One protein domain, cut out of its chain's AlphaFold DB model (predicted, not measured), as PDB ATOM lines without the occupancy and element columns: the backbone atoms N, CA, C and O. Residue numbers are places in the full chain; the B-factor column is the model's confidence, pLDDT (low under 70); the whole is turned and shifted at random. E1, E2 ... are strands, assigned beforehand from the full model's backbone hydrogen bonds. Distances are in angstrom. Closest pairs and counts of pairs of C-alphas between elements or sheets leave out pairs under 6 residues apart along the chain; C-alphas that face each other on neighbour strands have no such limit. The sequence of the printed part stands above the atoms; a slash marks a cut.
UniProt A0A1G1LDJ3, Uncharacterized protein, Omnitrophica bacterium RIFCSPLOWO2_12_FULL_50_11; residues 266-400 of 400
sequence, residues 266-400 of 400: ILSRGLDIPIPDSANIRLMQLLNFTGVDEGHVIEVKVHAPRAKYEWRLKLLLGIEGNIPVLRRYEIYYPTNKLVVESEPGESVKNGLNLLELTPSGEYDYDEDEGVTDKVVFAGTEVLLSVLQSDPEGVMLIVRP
ATOM      1  N   ILE A 266     120.529  90.847 106.343       71.00
ATOM      2  CA  ILE A 266     121.532  91.515 105.511       71.00
ATOM      3  C   ILE A 266     120.787  92.434 104.543       71.00
ATOM      4  O   ILE A 266     119.934  91.983 103.778       71.00
ATOM      5  N   LEU A 267     121.083  93.729 104.610       74.44
ATOM      6  CA  LEU A 267     120.488  94.715 103.728       74.44
ATOM      7  C   LEU A 267     121.043  94.525 102.322       74.44
ATOM      8  O   LEU A 267     122.244  94.427 102.098       74.44
ATOM      9  N   SER A 268     120.142  94.455 101.355       74.38
ATOM     10  CA  SER A 268     120.474  94.388  99.940       74.38
ATOM     11  C   SER A 268     119.454  95.214  99.187       74.38
ATOM     12  O   SER A 268     118.270  95.190  99.514       74.38
ATOM     13  N   ARG A 269     119.901  95.975  98.190       79.00
ATOM     14  CA  ARG A 269     119.006  96.821  97.400       79.00
ATOM     15  C   ARG A 269     117.847  96.006  96.810       79.00
ATOM     16  O   ARG A 269     118.068  94.959  96.208       79.00
ATOM     17  N   GLY A 270     116.627  96.522  96.941       71.25
ATOM     18  CA  GLY A 270     115.394  95.876  96.483       71.25
ATOM     19  C   GLY A 270     114.840  94.815  97.436       71.25
ATOM     20  O   GLY A 270     113.869  94.149  97.090       71.25
ATOM     21  N   LEU A 271     115.449  94.636  98.611       72.81
ATOM     22  CA  LEU A 271     114.911  93.780  99.659       72.81
ATOM     23  C   LEU A 271     113.650  94.408 100.259       72.81
ATOM     24  O   LEU A 271     113.703  95.548 100.717       72.81
ATOM     25  N   ASP A 272     112.571  93.629 100.318       76.50
ATOM     26  CA  ASP A 272     111.308  93.990 100.960       76.50
ATOM     27  C   ASP A 272     110.991  92.981 102.064       76.50
ATOM     28  O   ASP A 272     110.747  91.803 101.794       76.50
ATOM     29  N   ILE A 273     110.991  93.440 103.314       75.19
ATOM     30  CA  ILE A 273     110.772  92.587 104.488       75.19
ATOM     31  C   ILE A 273     109.553  93.039 105.297       75.19
ATOM     32  O   ILE A 273     109.360  94.238 105.512       75.19
ATOM     33  N   PRO A 274     108.731  92.101 105.796       74.31
ATOM     34  CA  PRO A 274     107.680  92.436 106.740       74.31
ATOM     35  C   PRO A 274     108.286  92.784 108.102       74.31
ATOM     36  O   PRO A 274     109.056  92.004 108.669       74.31
ATOM     37  N   ILE A 275     107.897  93.934 108.646       73.19
ATOM     38  CA  ILE A 275     108.273  94.376 109.992       73.19
ATOM     39  C   ILE A 275     107.018  94.564 110.862       73.19
ATOM     40  O   ILE A 275     105.922  94.724 110.318       73.19
ATOM     41  N   PRO A 276     107.133  94.506 112.201       68.12
ATOM     42  CA  PRO A 276     106.027  94.860 113.089       68.12
ATOM     43  C   PRO A 276     105.572  96.318 112.896       68.12
ATOM     44  O   PRO A 276     106.297  97.141 112.335       68.12
ATOM     45  N   ASP A 277     104.372  96.649 113.379       69.88
ATOM     46  CA  ASP A 277     103.948  98.048 113.492       69.88
ATOM     47  C   ASP A 277     104.841  98.825 114.473       69.88
ATOM     48  O   ASP A 277     105.516  98.244 115.323       69.88
ATOM     49  N   SER A 278     104.830 100.154 114.384       70.12
ATOM     50  CA  SER A 278     105.702 101.006 115.203       70.12
ATOM     51  C   SER A 278     105.468 100.859 116.713       70.12
ATOM     52  O   SER A 278     106.379 101.113 117.499       70.12
ATOM     53  N   ALA A 279     104.267 100.456 117.148       63.12
ATOM     54  CA  ALA A 279     103.945 100.248 118.564       63.12
ATOM     55  C   ALA A 279     104.541  98.940 119.112       63.12
ATOM     56  O   ALA A 279     104.798  98.816 120.316       63.12
ATOM     57  N   ASN A 280     104.790  97.988 118.221       59.75
ATOM     58  CA  ASN A 280     105.335  96.670 118.483       59.75
ATOM     59  C   ASN A 280     106.755  96.529 117.929       59.75
ATOM     60  O   ASN A 280     107.123  95.426 117.571       59.75
ATOM     61  N   ILE A 281     107.536  97.607 117.805       63.81
ATOM     62  CA  ILE A 281     108.990  97.527 117.607       63.81
ATOM     63  C   ILE A 281     109.663  97.977 118.907       63.81
ATOM     64  O   ILE A 281     109.365  99.046 119.442       63.81
ATOM     65  N   ARG A 282     110.566  97.149 119.436       58.00
ATOM     66  CA  ARG A 282     111.366  97.427 120.647       58.00
ATOM     67  C   ARG A 282     112.844  97.606 120.340       58.00
ATOM     68  O   ARG A 282     113.559  98.195 121.140       58.00
ATOM     69  N   LEU A 283     113.302  97.094 119.199       62.41
ATOM     70  CA  LEU A 283     114.663  97.286 118.715       62.41
ATOM     71  C   LEU A 283     114.657  97.362 117.192       62.41
ATOM     72  O   LEU A 283     114.127  96.468 116.534       62.41
ATOM     73  N   MET A 284     115.299  98.386 116.642       73.69
ATOM     74  CA  MET A 284     115.599  98.476 115.218       73.69
ATOM     75  C   MET A 284     117.042  98.944 115.077       73.69
ATOM     76  O   MET A 284     117.339 100.095 115.366       73.69
ATOM     77  N   GLN A 285     117.960  98.058 114.697       75.50
ATOM     78  CA  GLN A 285     119.394  98.348 114.758       75.50
ATOM     79  C   GLN A 285     120.123  97.884 113.500       75.50
ATOM     80  O   GLN A 285     119.924  96.758 113.054       75.50
ATOM     81  N   LEU A 286     121.007  98.722 112.963       80.44
ATOM     82  CA  LEU A 286     121.988  98.316 111.959       80.44
ATOM     83  C   LEU A 286     123.284  97.890 112.639       80.44
ATOM     84  O   LEU A 286     123.778  98.572 113.531       80.44
ATOM     85  N   LEU A 287     123.845  96.770 112.215       75.88
ATOM     86  CA  LEU A 287     125.033  96.139 112.777       75.88
ATOM     87  C   LEU A 287     125.919  95.589 111.660       75.88
ATOM     88  O   LEU A 287     125.513  95.525 110.501       75.88
ATOM     89  N   ASN A 288     127.116  95.136 112.038       66.19
ATOM     90  CA  ASN A 288     128.042  94.421 111.158       66.19
ATOM     91  C   ASN A 288     128.340  95.169 109.849       66.19
ATOM     92  O   ASN A 288     128.311  94.577 108.775       66.19
ATOM     93  N   PHE A 289     128.623  96.471 109.948       72.94
ATOM     94  CA  PHE A 289     129.067  97.276 108.814       72.94
ATOM     95  C   PHE A 289     130.406  96.751 108.280       72.94
ATOM     96  O   PHE A 289     131.390  96.673 109.017       72.94
ATOM     97  N   THR A 290     130.441  96.405 106.998       72.88
ATOM     98  CA  THR A 290     131.621  95.909 106.276       72.88
ATOM     99  C   THR A 290     131.729  96.609 104.922       72.88
ATOM    100  O   THR A 290     130.706  96.953 104.331       72.88
ATOM    101  N   GLY A 291     132.959  96.881 104.471       75.81
ATOM    102  CA  GLY A 291     133.215  97.600 103.215       75.81
ATOM    103  C   GLY A 291     132.580  98.995 103.165       75.81
ATOM    104  O   GLY A 291     131.858  99.311 102.227       75.81
ATOM    105  N   VAL A 292     132.752  99.802 104.219       82.00
ATOM    106  CA  VAL A 292     132.268 101.194 104.254       82.00
ATOM    107  C   VAL A 292     133.345 102.113 103.685       82.00
ATOM    108  O   VAL A 292     134.422 102.171 104.271       82.00
ATOM    109  N   ASP A 293     133.021 102.862 102.627       88.56
ATOM    110  CA  ASP A 293     133.860 103.923 102.057       88.56
ATOM    111  C   ASP A 293     133.219 105.313 102.211       88.56
ATOM    112  O   ASP A 293     132.063 105.463 102.624       88.56
ATOM    113  N   GLU A 294     133.994 106.353 101.894       92.81
ATOM    114  CA  GLU A 294     133.531 107.740 101.947       92.81
ATOM    115  C   GLU A 294     132.356 107.969 100.987       92.81
ATOM    116  O   GLU A 294     132.462 107.738  99.783       92.81
ATOM    117  N   GLY A 295     131.233 108.456 101.522       91.88
ATOM    118  CA  GLY A 295     130.039 108.769 100.741       91.88
ATOM    119  C   GLY A 295     129.083 107.594 100.520       91.88
ATOM    120  O   GLY A 295     128.104 107.768  99.797       91.88
ATOM    121  N   HIS A 296     129.320 106.427 101.133       94.50
ATOM    122  CA  HIS A 296     128.391 105.293 101.073       94.50
ATOM    123  C   HIS A 296     127.019 105.641 101.654       94.50
ATOM    124  O   HIS A 296     126.914 106.273 102.705       94.50
ATOM    125  N   VAL A 297     125.957 105.176 100.996       95.50
ATOM    126  CA  VAL A 297     124.573 105.440 101.395       95.50
ATOM    127  C   VAL A 297     123.838 104.151 101.749       95.50
ATOM    128  O   VAL A 297     123.931 103.129 101.067       95.50
ATOM    129  N   ILE A 298     123.040 104.228 102.813       92.25
ATOM    130  CA  ILE A 298     121.978 103.267 103.111       92.25
ATOM    131  C   ILE A 298     120.663 104.034 103.116       92.25
ATOM    132  O   ILE A 298     120.512 105.006 103.852       92.25
ATOM    133  N   GLU A 299     119.701 103.596 102.314       93.38
ATOM    134  CA  GLU A 299     118.377 104.205 102.246       93.38
ATOM    135  C   GLU A 299     117.310 103.128 102.430       93.38
ATOM    136  O   GLU A 299     117.227 102.171 101.654       93.38
ATOM    137  N   VAL A 300     116.486 103.292 103.465       89.50
ATOM    138  CA  VAL A 300     115.379 102.388 103.793       89.50
ATOM    139  C   VAL A 300     114.061 103.148 103.812       89.50
ATOM    140  O   VAL A 300     113.992 104.314 104.203       89.50
ATOM    141  N   LYS A 301     112.993 102.474 103.392       88.75
ATOM    142  CA  LYS A 301     111.636 103.011 103.351       88.75
ATOM    143  C   LYS A 301     110.688 102.080 104.087       88.75
ATOM    144  O   LYS A 301     110.556 100.922 103.707       88.75
ATOM    145  N   VAL A 302     109.986 102.595 105.086       84.81
ATOM    146  CA  VAL A 302     108.881 101.894 105.742       84.81
ATOM    147  C   VAL A 302     107.569 102.379 105.144       84.81
ATOM    148  O   VAL A 302     107.297 103.580 105.084       84.81
ATOM    149  N   HIS A 303     106.756 101.440 104.677       83.44
ATOM    150  CA  HIS A 303     105.471 101.730 104.059       83.44
ATOM    151  C   HIS A 303     104.470 100.604 104.334       83.44
ATOM    152  O   HIS A 303     104.849  99.471 104.620       83.44
ATOM    153  N   ALA A 304     103.179 100.914 104.243       78.06
ATOM    154  CA  ALA A 304     102.115  99.916 104.268       78.06
ATOM    155  C   ALA A 304     101.225 100.105 103.028       78.06
ATOM    156  O   ALA A 304     100.918 101.253 102.698       78.06
ATOM    157  N   PRO A 305     100.747  99.035 102.357       67.44
ATOM    158  CA  PRO A 305     100.033  99.128 101.074       67.44
ATOM    159  C   PRO A 305      98.790 100.034 101.056       67.44
ATOM    160  O   PRO A 305      98.321 100.426  99.992       67.44
ATOM    161  N   ARG A 306      98.221 100.340 102.228       67.25
ATOM    162  CA  ARG A 306      97.032 101.193 102.390       67.25
ATOM    163  C   ARG A 306      97.291 102.456 103.215       67.25
ATOM    164  O   ARG A 306      96.348 103.198 103.484       67.25
ATOM    165  N   ALA A 307      98.527 102.691 103.651       67.88
ATOM    166  CA  ALA A 307      98.868 103.890 104.403       67.88
ATOM    167  C   ALA A 307      99.037 105.083 103.457       67.88
ATOM    168  O   ALA A 307      99.584 104.966 102.364       67.88
ATOM    169  N   LYS A 308      98.566 106.251 103.902       65.06
ATOM    170  CA  LYS A 308      98.701 107.516 103.167       65.06
ATOM    171  C   LYS A 308     100.119 108.094 103.252       65.06
ATOM    172  O   LYS A 308     100.484 108.935 102.437       65.06
ATOM    173  N   TYR A 309     100.891 107.672 104.250       67.56
ATOM    174  CA  TYR A 309     102.193 108.235 104.568       67.56
ATOM    175  C   TYR A 309     103.250 107.138 104.577       67.56
ATOM    176  O   TYR A 309     103.026 106.051 105.110       67.56
ATOM    177  N   GLU A 310     104.393 107.443 103.974       76.50
ATOM    178  CA  GLU A 310     105.591 106.613 104.009       76.50
ATOM    179  C   GLU A 310     106.658 107.317 104.845       76.50
ATOM    180  O   GLU A 310     106.740 108.549 104.857       76.50
ATOM    181  N   TRP A 311     107.486 106.523 105.513       83.00
ATOM    182  CA  TRP A 311     108.655 106.989 106.242       83.00
ATOM    183  C   TRP A 311     109.909 106.542 105.505       83.00
ATOM    184  O   TRP A 311     109.998 105.396 105.057       83.00
ATOM    185  N   ARG A 312     110.882 107.436 105.362       87.62
ATOM    186  CA  ARG A 312     112.129 107.129 104.665       87.62
ATOM    187  C   ARG A 312     113.314 107.675 105.438       87.62
ATOM    188  O   ARG A 312     113.335 108.855 105.771       87.62
ATOM    189  N   LEU A 313     114.295 106.813 105.669       88.12
ATOM    190  CA  LEU A 313     115.547 107.131 106.334       88.12
ATOM    191  C   LEU A 313     116.689 106.959 105.344       88.12
ATOM    192  O   LEU A 313     116.835 105.898 104.733       88.12
ATOM    193  N   LYS A 314     117.515 107.992 105.232       93.25
ATOM    194  CA  LYS A 314     118.746 107.968 104.454       93.25
ATOM    195  C   LYS A 314     119.926 108.239 105.375       93.25
ATOM    196  O   LYS A 314     119.955 109.250 106.067       93.25
ATOM    197  N   LEU A 315     120.888 107.326 105.378       93.31
ATOM    198  CA  LEU A 315     122.125 107.398 106.146       93.31
ATOM    199  C   LEU A 315     123.283 107.602 105.173       93.31
ATOM    200  O   LEU A 315     123.445 106.815 104.240       93.31
ATOM    201  N   LEU A 316     124.081 108.638 105.402       95.56
ATOM    202  CA  LEU A 316     125.333 108.889 104.704       95.56
ATOM    203  C   LEU A 316     126.489 108.492 105.620       95.56
ATOM    204  O   LEU A 316     126.661 109.040 106.712       95.56
ATOM    205  N   LEU A 317     127.278 107.532 105.164       94.31
ATOM    206  CA  LEU A 317     128.425 106.986 105.867       94.31
ATOM    207  C   LEU A 317     129.724 107.595 105.329       94.31
ATOM    208  O   LEU A 317     129.796 108.076 104.196       94.31
ATOM    209  N   GLY A 318     130.763 107.548 106.153       93.00
ATOM    210  CA  GLY A 318     132.116 107.895 105.740       93.00
ATOM    211  C   GLY A 318     133.176 107.252 106.620       93.00
ATOM    212  O   GLY A 318     132.871 106.416 107.475       93.00
ATOM    213  N   ILE A 319     134.423 107.659 106.413       91.75
ATOM    214  CA  ILE A 319     135.590 107.184 107.149       91.75
ATOM    215  C   ILE A 319     136.262 108.365 107.850       91.75
ATOM    216  O   ILE A 319     136.625 109.366 107.235       91.75
ATOM    217  N   GLU A 320     136.518 108.219 109.147       90.75
ATOM    218  CA  GLU A 320     137.341 109.144 109.920       90.75
ATOM    219  C   GLU A 320     138.478 108.385 110.601       90.75
ATOM    220  O   GLU A 320     138.248 107.521 111.441       90.75
ATOM    221  N   GLY A 321     139.726 108.645 110.194       82.31
ATOM    222  CA  GLY A 321     140.897 107.977 110.778       82.31
ATOM    223  C   GLY A 321     140.850 106.441 110.707       82.31
ATOM    224  O   GLY A 321     141.302 105.782 111.641       82.31
ATOM    225  N   ASN A 322     140.302 105.877 109.620       82.62
ATOM    226  CA  ASN A 322     140.015 104.443 109.406       82.62
ATOM    227  C   ASN A 322     138.870 103.854 110.250       82.62
ATOM    228  O   ASN A 322     138.718 102.633 110.321       82.62
ATOM    229  N   ILE A 323     138.054 104.690 110.887       85.94
ATOM    230  CA  ILE A 323     136.860 104.267 111.616       85.94
ATOM    231  C   ILE A 323     135.634 104.633 110.775       85.94
ATOM    232  O   ILE A 323     135.520 105.786 110.359       85.94
ATOM    233  N   PRO A 324     134.705 103.694 110.522       84.88
ATOM    234  CA  PRO A 324     133.466 104.024 109.839       84.88
ATOM    235  C   PRO A 324     132.581 104.871 110.763       84.88
ATOM    236  O   PRO A 324     132.395 104.544 111.946       84.88
ATOM    237  N   VAL A 325     132.038 105.953 110.213       92.19
ATOM    238  CA  VAL A 325     131.235 106.951 110.929       92.19
ATOM    239  C   VAL A 325     129.942 107.275 110.184       92.19
ATOM    240  O   VAL A 325     129.872 107.178 108.957       92.19
ATOM    241  N   LEU A 326     128.918 107.681 110.931       91.06
ATOM    242  CA  LEU A 326     127.692 108.257 110.395       91.06
ATOM    243  C   LEU A 326     127.927 109.755 110.176       91.06
ATOM    244  O   LEU A 326     127.931 110.535 111.128       91.06
ATOM    245  N   ARG A 327     128.143 110.156 108.919       92.50
ATOM    246  CA  ARG A 327     128.381 111.560 108.551       92.50
ATOM    247  C   ARG A 327     127.111 112.380 108.666       92.50
ATOM    248  O   ARG A 327     127.151 113.487 109.185       92.50
ATOM    249  N   ARG A 328     126.001 111.831 108.175       91.62
ATOM    250  CA  ARG A 328     124.714 112.520 108.115       91.62
ATOM    251  C   ARG A 328     123.568 111.523 108.089       91.62
ATOM    252  O   ARG A 328     123.697 110.455 107.494       91.62
ATOM    253  N   TYR A 329     122.436 111.882 108.680       90.06
ATOM    254  CA  TYR A 329     121.179 111.179 108.443       90.06
ATOM    255  C   TYR A 329     120.052 112.151 108.106       90.06
ATOM    256  O   TYR A 329     120.029 113.293 108.562       90.06
ATOM    257  N   GLU A 330     119.117 111.677 107.289       89.44
ATOM    258  CA  GLU A 330     117.953 112.423 106.825       89.44
ATOM    259  C   GLU A 330     116.704 111.569 107.017       89.44
ATOM    260  O   GLU A 330     116.665 110.406 106.600       89.44
ATOM    261  N   ILE A 331     115.672 112.158 107.614       82.69
ATOM    262  CA  ILE A 331     114.371 111.515 107.801       82.69
ATOM    263  C   ILE A 331     113.330 112.286 107.007       82.69
ATOM    264  O   ILE A 331     113.187 113.501 107.151       82.69
ATOM    265  N   TYR A 332     112.579 111.560 106.184       82.88
ATOM    266  CA  TYR A 332     111.505 112.111 105.374       82.88
ATOM    267  C   TYR A 332     110.147 111.577 105.834       82.88
ATOM    268  O   TYR A 332     109.920 110.363 105.806       82.88
ATOM    269  N   TYR A 333     109.250 112.487 106.220       74.62
ATOM    270  CA  TYR A 333     107.875 112.195 106.617       74.62
ATOM    271  C   TYR A 333     106.955 113.440 106.523       74.62
ATOM    272  O   TYR A 333     107.316 114.513 106.998       74.62
ATOM    273  N   PRO A 334     105.734 113.342 105.954       69.56
ATOM    274  CA  PRO A 334     105.287 112.280 105.053       69.56
ATOM    275  C   PRO A 334     106.119 112.265 103.754       69.56
ATOM    276  O   PRO A 334     107.043 113.059 103.599       69.56
ATOM    277  N   THR A 335     105.815 111.352 102.825       73.00
ATOM    278  CA  THR A 335     106.610 111.048 101.618       73.00
ATOM    279  C   THR A 335     107.310 112.271 101.004       73.00
ATOM    280  O   THR A 335     106.662 113.221 100.569       73.00
ATOM    281  N   ASN A 336     108.645 112.218 100.938       77.81
ATOM    282  CA  ASN A 336     109.537 113.247 100.381       77.81
ATOM    283  C   ASN A 336     109.574 114.616 101.094       77.81
ATOM    284  O   ASN A 336     110.259 115.512 100.603       77.81
ATOM    285  N   LYS A 337     108.928 114.797 102.252       81.88
ATOM    286  CA  LYS A 337     109.114 115.987 103.099       81.88
ATOM    287  C   LYS A 337     110.223 115.725 104.118       81.88
ATOM    288  O   LYS A 337     110.051 114.872 104.979       81.88
ATOM    289  N   LEU A 338     111.347 116.431 104.019       82.06
ATOM    290  CA  LEU A 338     112.418 116.357 105.019       82.06
ATOM    291  C   LEU A 338     111.916 116.941 106.347       82.06
ATOM    292  O   LEU A 338     111.391 118.054 106.358       82.06
ATOM    293  N   VAL A 339     112.062 116.183 107.432       76.81
ATOM    294  CA  VAL A 339     111.684 116.613 108.790       76.81
ATOM    295  C   VAL A 339     112.874 116.700 109.730       76.81
ATOM    296  O   VAL A 339     112.889 117.558 110.601       76.81
ATOM    297  N   VAL A 340     113.884 115.849 109.541       79.69
ATOM    298  CA  VAL A 340     115.091 115.846 110.373       79.69
ATOM    299  C   VAL A 340     116.317 115.674 109.494       79.69
ATOM    300  O   VAL A 340     116.343 114.816 108.609       79.69
ATOM    301  N   GLU A 341     117.336 116.467 109.793       86.06
ATOM    302  CA  GLU A 341     118.674 116.406 109.219       86.06
ATOM    303  C   GLU A 341     119.685 116.643 110.342       86.06
ATOM    304  O   GLU A 341     119.524 117.571 111.136       86.06
ATOM    305  N   SER A 342     120.702 115.791 110.442       83.62
ATOM    306  CA  SER A 342     121.740 115.914 111.469       83.62
ATOM    307  C   SER A 342     123.052 115.289 111.004       83.62
ATOM    308  O   SER A 342     123.050 114.353 110.198       83.62
ATOM    309  N   GLU A 343     124.161 115.802 111.536       87.62
ATOM    310  CA  GLU A 343     125.538 115.410 111.214       87.62
ATOM    311  C   GLU A 343     126.282 114.954 112.485       87.62
ATOM    312  O   GLU A 343     127.103 115.693 113.030       87.62
ATOM    313  N   PRO A 344     125.969 113.759 113.019       79.00
ATOM    314  CA  PRO A 344     126.430 113.357 114.348       79.00
ATOM    315  C   PRO A 344     127.933 113.044 114.410       79.00
ATOM    316  O   PRO A 344     128.553 113.219 115.455       79.00
ATOM    317  N   GLY A 345     128.538 112.565 113.315       81.06
ATOM    318  CA  GLY A 345     129.957 112.180 113.282       81.06
ATOM    319  C   GLY A 345     130.303 110.955 114.144       81.06
ATOM    320  O   GLY A 345     131.471 110.694 114.419       81.06
ATOM    321  N   GLU A 346     129.302 110.194 114.588       82.81
ATOM    322  CA  GLU A 346     129.474 109.071 115.511       82.81
ATOM    323  C   GLU A 346     129.982 107.806 114.810       82.81
ATOM    324  O   GLU A 346     129.658 107.532 113.652       82.81
ATOM    325  N   SER A 347     130.759 106.986 115.522       82.94
ATOM    326  CA  SER A 347     131.229 105.708 114.981       82.94
ATOM    327  C   SER A 347     130.095 104.692 114.863       82.94
ATOM    328  O   SER A 347     129.403 104.402 115.834       82.94
ATOM    329  N   VAL A 348     130.004 104.037 113.704       79.81
ATOM    330  CA  VAL A 348     129.026 102.962 113.446       79.81
ATOM    331  C   VAL A 348     129.559 101.572 113.801       79.81
ATOM    332  O   VAL A 348     128.887 100.564 113.587       79.81
ATOM    333  N   LYS A 349     130.777 101.486 114.356       70.25
ATOM    334  CA  LYS A 349     131.462 100.216 114.653       70.25
ATOM    335  C   LYS A 349     130.669  99.318 115.609       70.25
ATOM    336  O   LYS A 349     130.720  98.100 115.478       70.25
ATOM    337  N   ASN A 350     129.933  99.915 116.545       62.75
ATOM    338  CA  ASN A 350     129.103  99.195 117.517       62.75
ATOM    339  C   ASN A 350     127.643  99.028 117.055       62.75
ATOM    340  O   ASN A 350     126.813  98.520 117.808       62.75
ATOM    341  N   GLY A 351     127.338  99.435 115.823       71.88
ATOM    342  CA  GLY A 351     125.987  99.505 115.290       71.88
ATOM    343  C   GLY A 351     125.318 100.859 115.480       71.88
ATOM    344  O   GLY A 351     125.780 101.698 116.246       71.88
ATOM    345  N   LEU A 352     124.203 101.040 114.780       76.56
ATOM    346  CA  LEU A 352     123.347 102.221 114.833       76.56
ATOM    347  C   LEU A 352     121.949 101.814 115.288       76.56
ATOM    348  O   LEU A 352     121.306 101.003 114.619       76.56
ATOM    349  N   ASN A 353     121.476 102.374 116.403       74.19
ATOM    350  CA  ASN A 353     120.087 102.219 116.824       74.19
ATOM    351  C   ASN A 353     119.209 103.178 116.012       74.19
ATOM    352  O   ASN A 353     119.256 104.388 116.200       74.19
ATOM    353  N   LEU A 354     118.399 102.631 115.113       77.00
ATOM    354  CA  LEU A 354     117.482 103.395 114.271       77.00
ATOM    355  C   LEU A 354     116.232 103.868 115.025       77.00
ATOM    356  O   LEU A 354     115.395 104.527 114.421       77.00
ATOM    357  N   LEU A 355     116.075 103.503 116.303       67.06
ATOM    358  CA  LEU A 355     115.060 104.079 117.189       67.06
ATOM    359  C   LEU A 355     115.562 105.313 117.959       67.06
ATOM    360  O   LEU A 355     114.752 106.051 118.505       67.06
ATOM    361  N   GLU A 356     116.881 105.524 118.020       63.16
ATOM    362  CA  GLU A 356     117.536 106.490 118.916       63.16
ATOM    363  C   GLU A 356     118.710 107.178 118.196       63.16
ATOM    364  O   GLU A 356     119.828 107.236 118.700       63.16
ATOM    365  N   LEU A 357     118.492 107.678 116.975       58.75
ATOM    366  CA  LEU A 357     119.550 108.353 116.201       58.75
ATOM    367  C   LEU A 357     119.938 109.744 116.754       58.75
ATOM    368  O   LEU A 357     120.784 110.413 116.164       58.75
ATOM    369  N   THR A 358     119.325 110.196 117.856       46.69
ATOM    370  CA  THR A 358     119.588 111.486 118.513       46.69
ATOM    371  C   THR A 358     120.085 111.286 119.956       46.69
ATOM    372  O   THR A 358     119.646 110.355 120.635       46.69
ATOM    373  N   PRO A 359     120.922 112.198 120.498       35.47
ATOM    374  CA  PRO A 359     121.393 112.139 121.889       35.47
ATOM    375  C   PRO A 359     120.287 112.213 122.960       35.47
ATOM    376  O   PRO A 359     120.552 111.938 124.128       35.47
ATOM    377  N   SER A 360     119.066 112.617 122.587       39.88
ATOM    378  CA  SER A 360     117.904 112.731 123.479       39.88
ATOM    379  C   SER A 360     117.101 111.434 123.630       39.88
ATOM    380  O   SER A 360     116.226 111.381 124.489       39.88
ATOM    381  N   GLY A 361     117.394 110.390 122.846       37.06
ATOM    382  CA  GLY A 361     116.850 109.042 123.049       37.06
ATOM    383  C   GLY A 361     115.357 108.851 122.759       37.06
ATOM    384  O   GLY A 361     114.859 107.743 122.922       37.06
ATOM    385  N   GLU A 362     114.636 109.872 122.298       42.00
ATOM    386  CA  GLU A 362     113.245 109.739 121.862       42.00
ATOM    387  C   GLU A 362     112.993 110.573 120.605       42.00
ATOM    388  O   GLU A 362     113.522 111.675 120.439       42.00
ATOM    389  N   TYR A 363     112.191 110.009 119.706       51.56
ATOM    390  CA  TYR A 363     111.709 110.694 118.523       51.56
ATOM    391  C   TYR A 363     110.493 111.561 118.860       51.56
ATOM    392  O   TYR A 363     109.419 111.027 119.142       51.56
ATOM    393  N   ASP A 364     110.695 112.870 118.772       41.53
ATOM    394  CA  ASP A 364     109.680 113.916 118.719       41.53
ATOM    395  C   ASP A 364     109.791 114.571 117.328       41.53
ATOM    396  O   ASP A 364     110.897 114.939 116.916       41.53
ATOM    397  N   TYR A 365     108.716 114.566 116.535       53.16
ATOM    398  CA  TYR A 365     108.755 114.928 115.106       53.16
ATOM    399  C   TYR A 365     107.820 116.083 114.720       53.16
ATOM    400  O   TYR A 365     107.666 116.352 113.521       53.16
ATOM    401  N   ASP A 366     107.214 116.776 115.682       39.16
ATOM    402  CA  ASP A 366     106.595 118.077 115.446       39.16
ATOM    403  C   ASP A 366     107.240 119.176 116.310       39.16
ATOM    404  O   ASP A 366     108.167 118.940 117.080       39.16
ATOM    405  N   GLU A 367     106.867 120.425 116.037       40.88
ATOM    406  CA  GLU A 367     107.427 121.607 116.703       40.88
ATOM    407  C   GLU A 367     106.690 121.928 118.024       40.88
ATOM    408  O   GLU A 367     106.871 123.019 118.573       40.88
ATOM    409  N   ASP A 368     105.845 121.020 118.532       46.53
ATOM    410  CA  ASP A 368     104.970 121.287 119.673       46.53
ATOM    411  C   ASP A 368     105.661 120.907 120.998       46.53
ATOM    412  O   ASP A 368     105.758 119.745 121.390       46.53
ATOM    413  N   GLU A 369     106.121 121.918 121.746       41.97
ATOM    414  CA  GLU A 369     106.732 121.718 123.067       41.97
ATOM    415  C   GLU A 369     105.821 120.895 124.003       41.97
ATOM    416  O   GLU A 369     104.796 121.372 124.498       41.97
ATOM    417  N   GLY A 370     106.252 119.670 124.323       42.56
ATOM    418  CA  GLY A 370     105.664 118.842 125.378       42.56
ATOM    419  C   GLY A 370     104.752 117.701 124.915       42.56
ATOM    420  O   GLY A 370     104.107 117.088 125.772       42.56
ATOM    421  N   VAL A 371     104.707 117.383 123.616       44.22
ATOM    422  CA  VAL A 371     103.970 116.229 123.075       44.22
ATOM    423  C   VAL A 371     104.941 115.267 122.388       44.22
ATOM    424  O   VAL A 371     105.557 115.606 121.400       44.22
ATOM    425  N   THR A 372     105.091 114.040 122.897       45.03
ATOM    426  CA  THR A 372     105.949 113.029 122.248       45.03
ATOM    427  C   THR A 372     105.212 112.359 121.084       45.03
ATOM    428  O   THR A 372     104.610 111.290 121.260       45.03
ATOM    429  N   ASP A 373     105.265 112.952 119.892       46.88
ATOM    430  CA  ASP A 373     104.597 112.408 118.706       46.88
ATOM    431  C   ASP A 373     105.500 111.434 117.924       46.88
ATOM    432  O   ASP A 373     106.382 111.783 117.138       46.88
ATOM    433  N   LYS A 374     105.255 110.133 118.130       52.75
ATOM    434  CA  LYS A 374     105.926 109.043 117.403       52.75
ATOM    435  C   LYS A 374     105.349 108.932 115.991       52.75
ATOM    436  O   LYS A 374     104.132 108.866 115.833       52.75
ATOM    437  N   VAL A 375     106.189 108.782 114.959       52.69
ATOM    438  CA  VAL A 375     105.705 108.383 113.621       52.69
ATOM    439  C   VAL A 375     105.066 106.999 113.732       52.69
ATOM    440  O   VAL A 375     105.751 105.983 113.867       52.69
ATOM    441  N   VAL A 376     103.734 106.964 113.699       57.72
ATOM    442  CA  VAL A 376     102.966 105.724 113.787       57.72
ATOM    443  C   VAL A 376     102.800 105.131 112.395       57.72
ATOM    444  O   VAL A 376     102.000 105.611 111.591       57.72
ATOM    445  N   PHE A 377     103.514 104.043 112.118       66.50
ATOM    446  CA  PHE A 377     103.194 103.167 110.995       66.50
ATOM    447  C   PHE A 377     102.404 101.970 111.525       66.50
ATOM    448  O   PHE A 377     102.938 101.079 112.183       66.50
ATOM    449  N   ALA A 378     101.100 101.980 111.255       58.53
ATOM    450  CA  ALA A 378     100.155 100.953 111.676       58.53
ATOM    451  C   ALA A 378      99.428 100.364 110.464       58.53
ATOM    452  O   ALA A 378      99.058 101.072 109.524       58.53
ATOM    453  N   GLY A 379      99.206  99.055 110.490       59.91
ATOM    454  CA  GLY A 379      98.526  98.333 109.425       59.91
ATOM    455  C   GLY A 379      98.754  96.833 109.540       59.91
ATOM    456  O   GLY A 379      99.652  96.382 110.242       59.91
ATOM    457  N   THR A 380      97.941  96.049 108.836       56.41
ATOM    458  CA  THR A 380      98.068  94.583 108.821       56.41
ATOM    459  C   THR A 380      99.331  94.101 108.104       56.41
ATOM    460  O   THR A 380      99.735  92.962 108.303       56.41
ATOM    461  N   GLU A 381      99.947  94.950 107.272       70.12
ATOM    462  CA  GLU A 381     101.160  94.646 106.504       70.12
ATOM    463  C   GLU A 381     102.061  95.885 106.435       70.12
ATOM    464  O   GLU A 381     101.875  96.748 105.577       70.12
ATOM    465  N   VAL A 382     103.013  95.994 107.364       76.44
ATOM    466  CA  VAL A 382     104.072  97.010 107.321       76.44
ATOM    467  C   VAL A 382     105.313  96.381 106.691       76.44
ATOM    468  O   VAL A 382     105.755  95.307 107.102       76.44
ATOM    469  N   LEU A 383     105.860  97.039 105.674       81.69
ATOM    470  CA  LEU A 383     107.016  96.583 104.913       81.69
ATOM    471  C   LEU A 383     108.164  97.581 105.047       81.69
ATOM    472  O   LEU A 383     107.960  98.791 104.924       81.69
ATOM    473  N   LEU A 384     109.377  97.066 105.236       85.56
ATOM    474  CA  LEU A 384     110.616  97.814 105.074       85.56
ATOM    475  C   LEU A 384     111.271  97.421 103.753       85.56
ATOM    476  O   LEU A 384     111.654  96.270 103.560       85.56
ATOM    477  N   SER A 385     111.409  98.408 102.875       87.62
ATOM    478  CA  SER A 385     112.097  98.322 101.592       87.62
ATOM    479  C   SER A 385     113.488  98.923 101.684       87.62
ATOM    480  O   SER A 385     113.650 100.044 102.169       87.62
ATOM    481  N   VAL A 386     114.488  98.238 101.146       87.62
ATOM    482  CA  VAL A 386     115.849  98.763 101.007       87.62
ATOM    483  C   VAL A 386     115.989  99.404  99.631       87.62
ATOM    484  O   VAL A 386     116.086  98.716  98.614       87.62
ATOM    485  N   LEU A 387     115.997 100.734  99.580       89.75
ATOM    486  CA  LEU A 387     116.130 101.495  98.335       89.75
ATOM    487  C   LEU A 387     117.584 101.527  97.849       89.75
ATOM    488  O   LEU A 387     117.837 101.421  96.645       89.75
ATOM    489  N   GLN A 388     118.526 101.621  98.790       91.38
ATOM    490  CA  GLN A 388     119.963 101.645  98.535       91.38
ATOM    491  C   GLN A 388     120.732 101.044  99.721       91.38
ATOM    492  O   GLN A 388     120.329 101.197 100.872       91.38
ATOM    493  N   SER A 389     121.825 100.341  99.434       87.88
ATOM    494  CA  SER A 389     122.776  99.834 100.428       87.88
ATOM    495  C   SER A 389     124.119  99.663  99.730       87.88
ATOM    496  O   SER A 389     124.331  98.652  99.063       87.88
ATOM    497  N   ASP A 390     124.973 100.678  99.829       87.19
ATOM    498  CA  ASP A 390     126.283 100.706  99.170       87.19
ATOM    499  C   ASP A 390     127.379  99.879  99.867       87.19
ATOM    500  O   ASP A 390     128.212  99.321  99.153       87.19
ATOM    501  N   PRO A 391     127.428  99.755 101.213       80.81
ATOM    502  CA  PRO A 391     128.458  98.936 101.849       80.81
ATOM    503  C   PRO A 391     128.352  97.455 101.464       80.81
ATOM    504  O   PRO A 391     127.252  96.945 101.247       80.81
ATOM    505  N   GLU A 392     129.490  96.751 101.460       69.69
ATOM    506  CA  GLU A 392     129.576  95.319 101.112       69.69
ATOM    507  C   GLU A 392     128.671  94.432 101.982       69.69
ATOM    508  O   GLU A 392     128.157  93.411 101.519       69.69
ATOM    509  N   GLY A 393     128.445  94.826 103.236       68.06
ATOM    510  CA  GLY A 393     127.506  94.151 104.119       68.06
ATOM    511  C   GLY A 393     127.086  95.024 105.291       68.06
ATOM    512  O   GLY A 393     127.921  95.634 105.958       68.06
ATOM    513  N   VAL A 394     125.778  95.060 105.543       74.00
ATOM    514  CA  VAL A 394     125.153  95.690 106.711       74.00
ATOM    515  C   VAL A 394     123.971  94.838 107.127       74.00
ATOM    516  O   VAL A 394     123.256  94.300 106.288       74.00
ATOM    517  N   MET A 395     123.758  94.710 108.427       75.00
ATOM    518  CA  MET A 395     122.794  93.793 109.004       75.00
ATOM    519  C   MET A 395     121.741  94.547 109.817       75.00
ATOM    520  O   MET A 395     122.085  95.228 110.773       75.00
ATOM    521  N   LEU A 396     120.461  94.401 109.484       78.19
ATOM    522  CA  LEU A 396     119.334  95.009 110.189       78.19
ATOM    523  C   LEU A 396     118.680  94.029 111.163       78.19
ATOM    524  O   LEU A 396     118.116  93.017 110.766       78.19
ATOM    525  N   ILE A 397     118.664  94.366 112.442       71.62
ATOM    526  CA  ILE A 397     117.873  93.676 113.455       71.62
ATOM    527  C   ILE A 397     116.578  94.448 113.661       71.62
ATOM    528  O   ILE A 397     116.626  95.628 113.991       71.62
ATOM    529  N   VAL A 398     115.435  93.776 113.533       67.94
ATOM    530  CA  VAL A 398     114.135  94.303 113.965       67.94
ATOM    531  C   VAL A 398     113.563  93.338 114.993       67.94
ATOM    532  O   VAL A 398     113.392  92.162 114.683       67.94
ATOM    533  N   ARG A 399     113.298  93.800 116.217       64.75
ATOM    534  CA  ARG A 399     112.647  92.991 117.257       64.75
ATOM    535  C   ARG A 399     111.364  93.650 117.740       64.75
ATOM    536  O   ARG A 399     111.388  94.865 117.973       64.75
ATOM    537  N   PRO A 400     110.290  92.861 117.905       56.66
ATOM    538  CA  PRO A 400     109.064  93.351 118.490       56.66
ATOM    539  C   PRO A 400     109.113  93.574 120.000       56.66
ATOM    540  O   PRO A 400     110.093  93.132 120.647       56.66
TER     541      PRO A 400
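What this domain is: This is residues 266 to 400 of the 400 residues of an uncharacterized protein of Omnitrophica bacterium RIFCSPLOWO2_12_FULL_50_11 (UniProt A0A1G1LDJ3). What shape do these coordinates make? A twisted sheet of six strands, E1 E7 E3 E4 E5 E6, is partly covered on one face by a smaller layer, the antiparallel pair E2 and E8 with residues 352 to 353 beside E2, like a sandwich only partly face to face. What is it built of? The printed part has 135 residues, no named helix and eight strands, E1 to E8 in chain order; both sheets are antiparallel, and the class is all strand, though only 59 residues are in named strands. How large is it? It is compact and rounded, with a radius of gyration of the C-alphas of 14.6 A and spans of 41 by 34 by 26 A.

How they stand to each other: How does the large sheet run from E1? E1, residues 272 to 275, is an edge strand antiparallel to E7, residues 382 to 389, with N 273 and O 384 2.9 A apart. E7 is antiparallel to E3, residues 297 to 303, with N 301 and O 385 2.8 A apart. What follows E3? E3, E4, residues 311 to 320, E5, residues 323 to 332, and E6, residues 338 to 342, form a meander, each strand the antiparallel neighbour of the one before, in three hairpins. Their N and O pairs within hydrogen-bond range include N 313 and O 300 at 2.9 A, N 316 and O 328 at 2.8 A, and N 331 and O 340 at 2.9 A. Where are the other two strands? E2, residues 283 to 290, is antiparallel to E8, residues 393 to 399, at 166 degrees, with N 287 and O 395 2.7 A apart. E2 and E5 are only just apart, their closest C-alphas 8.1 A from each other, and E7 and E8 meet only through their link. Which short stretches pair too? Residues 352 to 353 pair antiparallel with 285 to 286 of E2, and 346 to 347 with 325 to 326 of E5.

Where its parts are: Where does the first strand begin, and where does the last end? C-alpha 272, in E1, is at (111.308, 93.990, 100.960), and C-alpha 399, in E8, is at (112.647, 92.991, 117.257). How long are the strands? From first to last C-alpha, E4 measures 29.0 A, E5 27.3 A, E2 21.1 A and E7 20.1 A.

The domain as a whole: How far does it reach? The two C-alphas farthest apart, those of Arg 306 and Gly 321, are 45.2 A from each other. Is anything missing or long? The printed part has no cut, and the link from E6 to E7, residues 343 to 381, is long. Where is confidence low? The mean pLDDT of the printed part is 73.5, and 46 residues are under 70, among them 355 to 380.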